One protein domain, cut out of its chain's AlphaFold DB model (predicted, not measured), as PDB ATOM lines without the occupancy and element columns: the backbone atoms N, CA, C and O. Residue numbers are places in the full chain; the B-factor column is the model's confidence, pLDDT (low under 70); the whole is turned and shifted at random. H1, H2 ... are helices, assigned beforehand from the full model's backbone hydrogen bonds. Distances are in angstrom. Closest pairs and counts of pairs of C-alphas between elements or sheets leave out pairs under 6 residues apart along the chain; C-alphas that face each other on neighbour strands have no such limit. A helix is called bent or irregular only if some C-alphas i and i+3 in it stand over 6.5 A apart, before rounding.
ATOM      1  N   ILE A  12     -60.107 -38.766  54.155       94.38
ATOM      2  CA  ILE A  12     -58.792 -39.144  53.629       94.38
ATOM      3  C   ILE A  12     -58.468 -40.584  54.023       94.38
ATOM      4  O   ILE A  12     -58.034 -41.359  53.174       94.38
ATOM      5  N   GLU A  13     -58.735 -40.959  55.275       94.81
ATOM      6  CA  GLU A  13     -58.548 -42.329  55.769       94.81
ATOM      7  C   GLU A  13     -59.363 -43.332  54.941       94.81
ATOM      8  O   GLU A  13     -58.818 -44.297  54.394       94.81
ATOM      9  N   LYS A  14     -60.642 -43.027  54.706       96.25
ATOM     10  CA  LYS A  14     -61.524 -43.843  53.868       96.25
ATOM     11  C   LYS A  14     -61.019 -43.965  52.432       96.25
ATOM     12  O   LYS A  14     -61.053 -45.053  51.856       96.25
ATOM     13  N   ALA A  15     -60.553 -42.865  51.839       95.12
ATOM     14  CA  ALA A  15     -59.975 -42.895  50.500       95.12
ATOM     15  C   ALA A  15     -58.721 -43.782  50.461       95.12
ATOM     16  O   ALA A  15     -58.627 -44.652  49.597       95.12
ATOM     17  N   ALA A  16     -57.807 -43.631  51.425       95.06
ATOM     18  CA  ALA A  16     -56.595 -44.440  51.524       95.06
ATOM     19  C   ALA A  16     -56.915 -45.941  51.620       95.06
ATOM     20  O   ALA A  16     -56.348 -46.742  50.872       95.06
ATOM     21  N   ARG A  17     -57.891 -46.322  52.456       96.00
ATOM     22  CA  ARG A  17     -58.356 -47.714  52.571       96.00
ATOM     23  C   ARG A  17     -58.864 -48.281  51.251       96.00
ATOM     24  O   ARG A  17     -58.562 -49.431  50.945       96.00
ATOM     25  N   ASN A  18     -59.593 -47.502  50.450       96.88
ATOM     26  CA  ASN A  18     -60.087 -47.973  49.153       96.88
ATOM     27  C   ASN A  18     -58.937 -48.363  48.210       96.88
ATOM     28  O   ASN A  18     -59.009 -49.405  47.563       96.88
ATOM     29  N   TYR A  19     -57.862 -47.569  48.166       96.50
ATOM     30  CA  TYR A  19     -56.694 -47.871  47.331       96.50
ATOM     31  C   TYR A  19     -55.903 -49.083  47.832       96.50
ATOM     32  O   TYR A  19     -55.434 -49.884  47.023       96.50
ATOM     33  N   ILE A  20     -55.782 -49.246  49.152       97.19
ATOM     34  CA  ILE A  20     -55.132 -50.418  49.754       97.19
ATOM     35  C   ILE A  20     -55.943 -51.683  49.457       97.19
ATOM     36  O   ILE A  20     -55.392 -52.670  48.977       97.19
ATOM     37  N   ASN A  21     -57.262 -51.640  49.657       97.38
ATOM     38  CA  ASN A  21     -58.154 -52.770  49.387       97.38
ATOM     39  C   ASN A  21     -58.180 -53.155  47.902       97.38
ATOM     40  O   ASN A  21     -58.328 -54.326  47.571       97.38
ATOM     41  N   ALA A  22     -58.011 -52.179  47.009       97.56
ATOM     42  CA  ALA A  22     -57.876 -52.413  45.575       97.56
ATOM     43  C   ALA A  22     -56.482 -52.936  45.162       97.56
ATOM     44  O   ALA A  22     -56.264 -53.223  43.988       97.56
ATOM     45  N   GLY A  23     -55.540 -53.074  46.103       96.75
ATOM     46  CA  GLY A  23     -54.218 -53.659  45.872       96.75
ATOM     47  C   GLY A  23     -53.170 -52.700  45.301       96.75
ATOM     48  O   GLY A  23     -52.089 -53.152  44.931       96.75
ATOM     49  N   PHE A  24     -53.446 -51.392  45.238       96.50
ATOM     50  CA  PHE A  24     -52.470 -50.404  44.753       96.50
ATOM     51  C   PHE A  24     -51.313 -50.186  45.734       96.50
ATOM     52  O   PHE A  24     -50.201 -49.885  45.309       96.50
ATOM     53  N   PHE A  25     -51.570 -50.341  47.034       97.06
ATOM     54  CA  PHE A  25     -50.583 -50.146  48.096       97.06
ATOM     55  C   PHE A  25     -50.676 -51.255  49.134       97.06
ATOM     56  O   PHE A  25     -51.750 -51.803  49.381       97.06
ATOM     57  N   LYS A  26     -49.547 -51.560  49.781       95.69
ATOM     58  CA  LYS A  26     -49.464 -52.645  50.774       95.69
ATOM     59  C   LYS A  26     -49.929 -52.225  52.166       95.69
ATOM     60  O   LYS A  26     -50.291 -53.073  52.976       95.69
ATOM     61  N   SER A  27     -49.853 -50.933  52.477       95.56
ATOM     62  CA  SER A  27     -50.238 -50.371  53.775       95.56
ATOM     63  C   SER A  27     -50.494 -48.868  53.668       95.56
ATOM     64  O   SER A  27     -50.142 -48.238  52.671       95.56
ATOM     65  N   GLU A  28     -51.051 -48.279  54.726       92.38
ATOM     66  CA  GLU A  28     -51.219 -46.825  54.840       92.38
ATOM     67  C   GLU A  28     -49.870 -46.097  54.768       92.38
ATOM     68  O   GLU A  28     -49.740 -45.112  54.048       92.38
ATOM     69  N   SER A  29     -48.835 -46.623  55.432       92.50
ATOM     70  CA  SER A  29     -47.483 -46.050  55.393       92.50
ATOM     71  C   SER A  29     -46.882 -46.045  53.985       92.50
ATOM     72  O   SER A  29     -46.214 -45.084  53.610       92.50
ATOM     73  N   ASP A  30     -47.125 -47.103  53.207       94.94
ATOM     74  CA  ASP A  30     -46.669 -47.230  51.816       94.94
ATOM     75  C   ASP A  30     -47.335 -46.171  50.919       94.94
ATOM     76  O   ASP A  30     -46.656 -45.404  50.234       94.94
ATOM     77  N   LEU A  31     -48.661 -46.040  51.031       95.62
ATOM     78  CA  LEU A  31     -49.440 -45.018  50.331       95.62
ATOM     79  C   LEU A  31     -48.982 -43.601  50.697       95.62
ATOM     80  O   LEU A  31     -48.732 -42.781  49.814       95.62
ATOM     81  N   LEU A  32     -48.854 -43.305  51.993       93.50
ATOM     82  CA  LEU A  32     -48.465 -41.977  52.470       93.50
ATOM     83  C   LEU A  32     -47.043 -41.612  52.033       93.50
ATOM     84  O   LEU A  32     -46.790 -40.460  51.677       93.50
ATOM     85  N   MET A  33     -46.123 -42.580  52.012       93.62
ATOM     86  CA  MET A  33     -44.771 -42.357  51.506       93.62
ATOM     87  C   MET A  33     -44.790 -42.042  50.010       93.62
ATOM     88  O   MET A  33     -44.195 -41.049  49.591       93.62
ATOM     89  N   ALA A  34     -45.521 -42.828  49.214       95.25
ATOM     90  CA  ALA A  34     -45.665 -42.590  47.781       95.25
ATOM     91  C   ALA A  34     -46.270 -41.207  47.487       95.25
ATOM     92  O   ALA A  34     -45.720 -40.456  46.683       95.25
ATOM     93  N   ALA A  35     -47.341 -40.831  48.194       94.25
ATOM     94  CA  ALA A  35     -47.980 -39.524  48.055       94.25
ATOM     95  C   ALA A  35     -47.041 -38.369  48.441       94.25
ATOM     96  O   ALA A  35     -46.994 -37.348  47.757       94.25
ATOM     97  N   THR A  36     -46.255 -38.535  49.509       94.25
ATOM     98  CA  THR A  36     -45.279 -37.526  49.951       94.25
ATOM     99  C   THR A  36     -44.186 -37.326  48.905       94.25
ATOM    100  O   THR A  36     -43.853 -36.193  48.557       94.25
ATOM    101  N   VAL A  37     -43.639 -38.423  48.376       95.38
ATOM    102  CA  VAL A  37     -42.613 -38.381  47.331       95.38
ATOM    103  C   VAL A  37     -43.164 -37.729  46.064       95.38
ATOM    104  O   VAL A  37     -42.505 -36.850  45.509       95.38
ATOM    105  N   ASP A  38     -44.362 -38.110  45.626       96.00
ATOM    106  CA  ASP A  38     -45.012 -37.535  44.445       96.00
ATOM    107  C   ASP A  38     -45.256 -36.026  44.617       96.00
ATOM    108  O   ASP A  38     -44.901 -35.230  43.746       96.00
ATOM    109  N   PHE A  39     -45.752 -35.603  45.784       95.75
ATOM    110  CA  PHE A  39     -45.937 -34.187  46.101       95.75
ATOM    111  C   PHE A  39     -44.618 -33.406  46.026       95.75
ATOM    112  O   PHE A  39     -44.557 -32.364  45.373       95.75
ATOM    113  N   ILE A  40     -43.544 -33.902  46.647       95.31
ATOM    114  CA  ILE A  40     -42.238 -33.226  46.614       95.31
ATOM    115  C   ILE A  40     -41.735 -33.087  45.174       95.31
ATOM    116  O   ILE A  40     -41.260 -32.018  44.792       95.31
ATOM    117  N   HIS A  41     -41.860 -34.139  44.363       94.44
ATOM    118  CA  HIS A  41     -41.404 -34.106  42.975       94.44
ATOM    119  C   HIS A  41     -42.191 -33.101  42.133       94.44
ATOM    120  O   HIS A  41     -41.578 -32.305  41.421       94.44
ATOM    121  N   ARG A  42     -43.525 -33.094  42.242       94.94
ATOM    122  CA  ARG A  42     -44.392 -32.190  41.468       94.94
ATOM    123  C   ARG A  42     -44.154 -30.718  41.782       94.94
ATOM    124  O   ARG A  42     -44.192 -29.896  40.875       94.94
ATOM    125  N   ASN A  43     -43.868 -30.393  43.041       95.06
ATOM    126  CA  ASN A  43     -43.731 -29.007  43.498       95.06
ATOM    127  C   ASN A  43     -42.275 -28.505  43.512       95.06
ATOM    128  O   ASN A  43     -42.010 -27.362  43.881       95.06
ATOM    129  N   ARG A  44     -41.301 -29.340  43.116       91.75
ATOM    130  CA  ARG A  44     -39.872 -29.004  43.213       91.75
ATOM    131  C   ARG A  44     -39.498 -27.747  42.426       91.75
ATOM    132  O   ARG A  44     -38.696 -26.957  42.912       91.75
ATOM    133  N   ILE A  45     -40.025 -27.590  41.213       91.62
ATOM    134  CA  ILE A  45     -39.662 -26.473  40.326       91.62
ATOM    135  C   ILE A  45     -40.152 -25.148  40.910       91.62
ATOM    136  O   ILE A  45     -39.355 -24.227  41.059       91.62
ATOM    137  N   GLU A  46     -41.422 -25.089  41.310       93.56
ATOM    138  CA  GLU A  46     -42.020 -23.905  41.935       93.56
ATOM    139  C   GLU A  46     -41.267 -23.503  43.209       93.56
ATOM    140  O   GLU A  46     -40.982 -22.327  43.435       93.56
ATOM    141  N   LEU A  47     -40.863 -24.486  44.020       93.06
ATOM    142  CA  LEU A  47     -40.082 -24.223  45.223       93.06
ATOM    143  C   LEU A  47     -38.710 -23.602  44.907       93.06
ATOM    144  O   LEU A  47     -38.284 -22.676  45.592       93.06
ATOM    145  N   VAL A  48     -38.022 -24.094  43.870       93.88
ATOM    146  CA  VAL A  48     -36.731 -23.539  43.427       93.88
ATOM    147  C   VAL A  48     -36.897 -22.116  42.903       93.88
ATOM    148  O   VAL A  48     -36.102 -21.246  43.248       93.88
ATOM    149  N   GLU A  49     -37.929 -21.870  42.099       94.38
ATOM    150  CA  GLU A  49     -38.228 -20.538  41.576       94.38
ATOM    151  C   GLU A  49     -38.497 -19.542  42.706       94.38
ATOM    152  O   GLU A  49     -37.917 -18.454  42.729       94.38
ATOM    153  N   LYS A  50     -39.304 -19.942  43.694       95.50
ATOM    154  CA  LYS A  50     -39.594 -19.115  44.863       95.50
ATOM    155  C   LYS A  50     -38.322 -18.735  45.621       95.50
ATOM    156  O   LYS A  50     -38.125 -17.557  45.909       95.50
ATOM    157  N   TYR A  51     -37.435 -19.696  45.885       95.19
ATOM    158  CA  TYR A  51     -36.167 -19.407  46.558       95.19
ATOM    159  C   TYR A  51     -35.260 -18.485  45.734       95.19
ATOM    160  O   TYR A  51     -34.683 -17.551  46.283       95.19
ATOM    161  N   ALA A  52     -35.184 -18.672  44.413       94.62
ATOM    162  CA  ALA A  52     -34.397 -17.791  43.553       94.62
ATOM    163  C   ALA A  52     -34.908 -16.336  43.583       94.62
ATOM    164  O   ALA A  52     -34.114 -15.393  43.624       94.62
ATOM    165  N   LEU A  53     -36.229 -16.136  43.591       96.38
ATOM    166  CA  LEU A  53     -36.829 -14.806  43.712       96.38
ATOM    167  C   LEU A  53     -36.547 -14.175  45.081       96.38
ATOM    168  O   LEU A  53     -36.157 -13.007  45.141       96.38
ATOM    169  N   GLU A  54     -36.682 -14.943  46.164       95.88
ATOM    170  CA  GLU A  54     -36.374 -14.490  47.526       95.88
ATOM    171  C   GLU A  54     -34.905 -14.044  47.662       95.88
ATOM    172  O   GLU A  54     -34.629 -12.992  48.255       95.88
ATOM    173  N   ASP A  55     -33.972 -14.775  47.044       95.62
ATOM    174  CA  ASP A  55     -32.546 -14.433  47.000       95.62
ATOM    175  C   ASP A  55     -32.287 -13.122  46.238       95.62
ATOM    176  O   ASP A  55     -31.541 -12.252  46.707       95.62
ATOM    177  N   ILE A  56     -32.942 -12.925  45.087       95.38
ATOM    178  CA  ILE A  56     -32.849 -11.679  44.306       95.38
ATOM    179  C   ILE A  56     -33.375 -10.493  45.119       95.38
ATOM    180  O   ILE A  56     -32.750  -9.427  45.158       95.38
ATOM    181  N   GLU A  57     -34.529 -10.642  45.766       96.44
ATOM    182  CA  GLU A  57     -35.099  -9.587  46.600       96.44
ATOM    183  C   GLU A  57     -34.200  -9.249  47.787       96.44
ATOM    184  O   GLU A  57     -34.007  -8.072  48.116       96.44
ATOM    185  N   TRP A  58     -33.615 -10.265  48.421       95.88
ATOM    186  CA  TRP A  58     -32.641 -10.075  49.483       95.88
ATOM    187  C   TRP A  58     -31.419  -9.287  48.996       95.88
ATOM    188  O   TRP A  58     -31.036  -8.306  49.645       95.88
ATOM    189  N   ALA A  59     -30.863  -9.632  47.831       94.56
ATOM    190  CA  ALA A  59     -29.724  -8.930  47.244       94.56
ATOM    191  C   ALA A  59     -30.057  -7.460  46.936       94.56
ATOM    192  O   ALA A  59     -29.286  -6.560  47.278       94.56
ATOM    193  N   LYS A  60     -31.251  -7.189  46.389       94.56
ATOM    194  CA  LYS A  60     -31.748  -5.821  46.152       94.56
ATOM    195  C   LYS A  60     -31.866  -5.008  47.444       94.56
ATOM    196  O   LYS A  60     -31.520  -3.829  47.448       94.56
ATOM    197  N   ARG A  61     -32.344  -5.610  48.542       94.75
ATOM    198  CA  ARG A  61     -32.419  -4.941  49.857       94.75
ATOM    199  C   ARG A  61     -31.034  -4.622  50.416       94.75
ATOM    200  O   ARG A  61     -30.858  -3.560  51.006       94.75
ATOM    201  N   LYS A  62     -30.059  -5.517  50.224       89.88
ATOM    202  CA  LYS A  62     -28.671  -5.301  50.652       89.88
ATOM    203  C   LYS A  62     -27.954  -4.223  49.841       89.88
ATOM    204  O   LYS A  62     -27.249  -3.432  50.444       89.88
ATOM    205  N   ALA A  63     -28.160  -4.162  48.528       84.12
ATOM    206  CA  ALA A  63     -27.498  -3.189  47.652       84.12
ATOM    207  C   ALA A  63     -28.006  -1.739  47.808       84.12
ATOM    208  O   ALA A  63     -27.356  -0.811  47.344       84.12
ATOM    209  N   LYS A  64     -29.178  -1.537  48.428       73.00
ATOM    210  CA  LYS A  64     -29.736  -0.206  48.737       73.00
ATOM    211  C   LYS A  64     -29.262   0.374  50.082       73.00
ATOM    212  O   LYS A  64     -29.714   1.457  50.445       73.00
ATOM    213  N   ARG A  65     -28.432  -0.355  50.832       57.06
ATOM    214  CA  ARG A  65     -27.781   0.097  52.069       57.06
ATOM    215  C   ARG A  65     -26.330   0.441  51.791       57.06
ATOM    216  O   ARG A  65     -25.850   1.379  52.456       57.06
TER     217      ARG A  65
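This is residues 12 to 65 of the 65 residues of an uncharacterized protein of Lentisphaerae bacterium GWF2_50_93 (UniProt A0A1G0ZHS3). A short helix, H1, is set crosswise at one end of a much longer bent helix, H2, like a small foot on a long stalk. The stalk bends partway along, and residues 35 to 65, most of them in H2, stick out free of the rest. The printed part has 54 residues with two named helices, H1 then H2, and no named strand, and its class is all helix. It is extended, with a radius of gyration of the C-alphas of 19.4 A, and its C-alphas span 61 by 16 by 13 A, a rod.

H1, residues 12 to 21, is joined by a short link of 6 residues to H2, residues 28 to 63. H2 was assigned as one helix by its hydrogen bonds but is bent, with C-alphas 42 and 45 lying 7.5 A apart. Its arms, H2a at residues 28 to 42 and H2b at residues 45 to 63, stand at a steep tilt of 51 degrees. H1 and H2a touch, H2a with residues 28 to 31 alone, and their closest C-alphas, those of Ala 16 and Glu 28, are 6.8 A apart. Their lines are only just about perpendicular, at 71 degrees. H1 and H2b are apart. In H1, H2a and H2b every O i to N i+4 pair is within hydrogen-bond range.

H1 begins at C-alpha 12, at (-58.792, -39.144, 53.629), and measures 14.3 A from first to last C-alpha. H2a begins at C-alpha 28, at (-51.219, -46.825, 54.840), and measures 21.0 A. H2b measures 27.3 A and ends at C-alpha 63, at (-27.498, -3.189, 47.652).

The two C-alphas farthest apart, those of Asn 21 and Arg 65, are 61.0 A apart. The printed part has no cut and no long link, and it ends at residue 65, the chain's last residue. The mean pLDDT of the printed part is 93.7, and residue 65 alone is under 70.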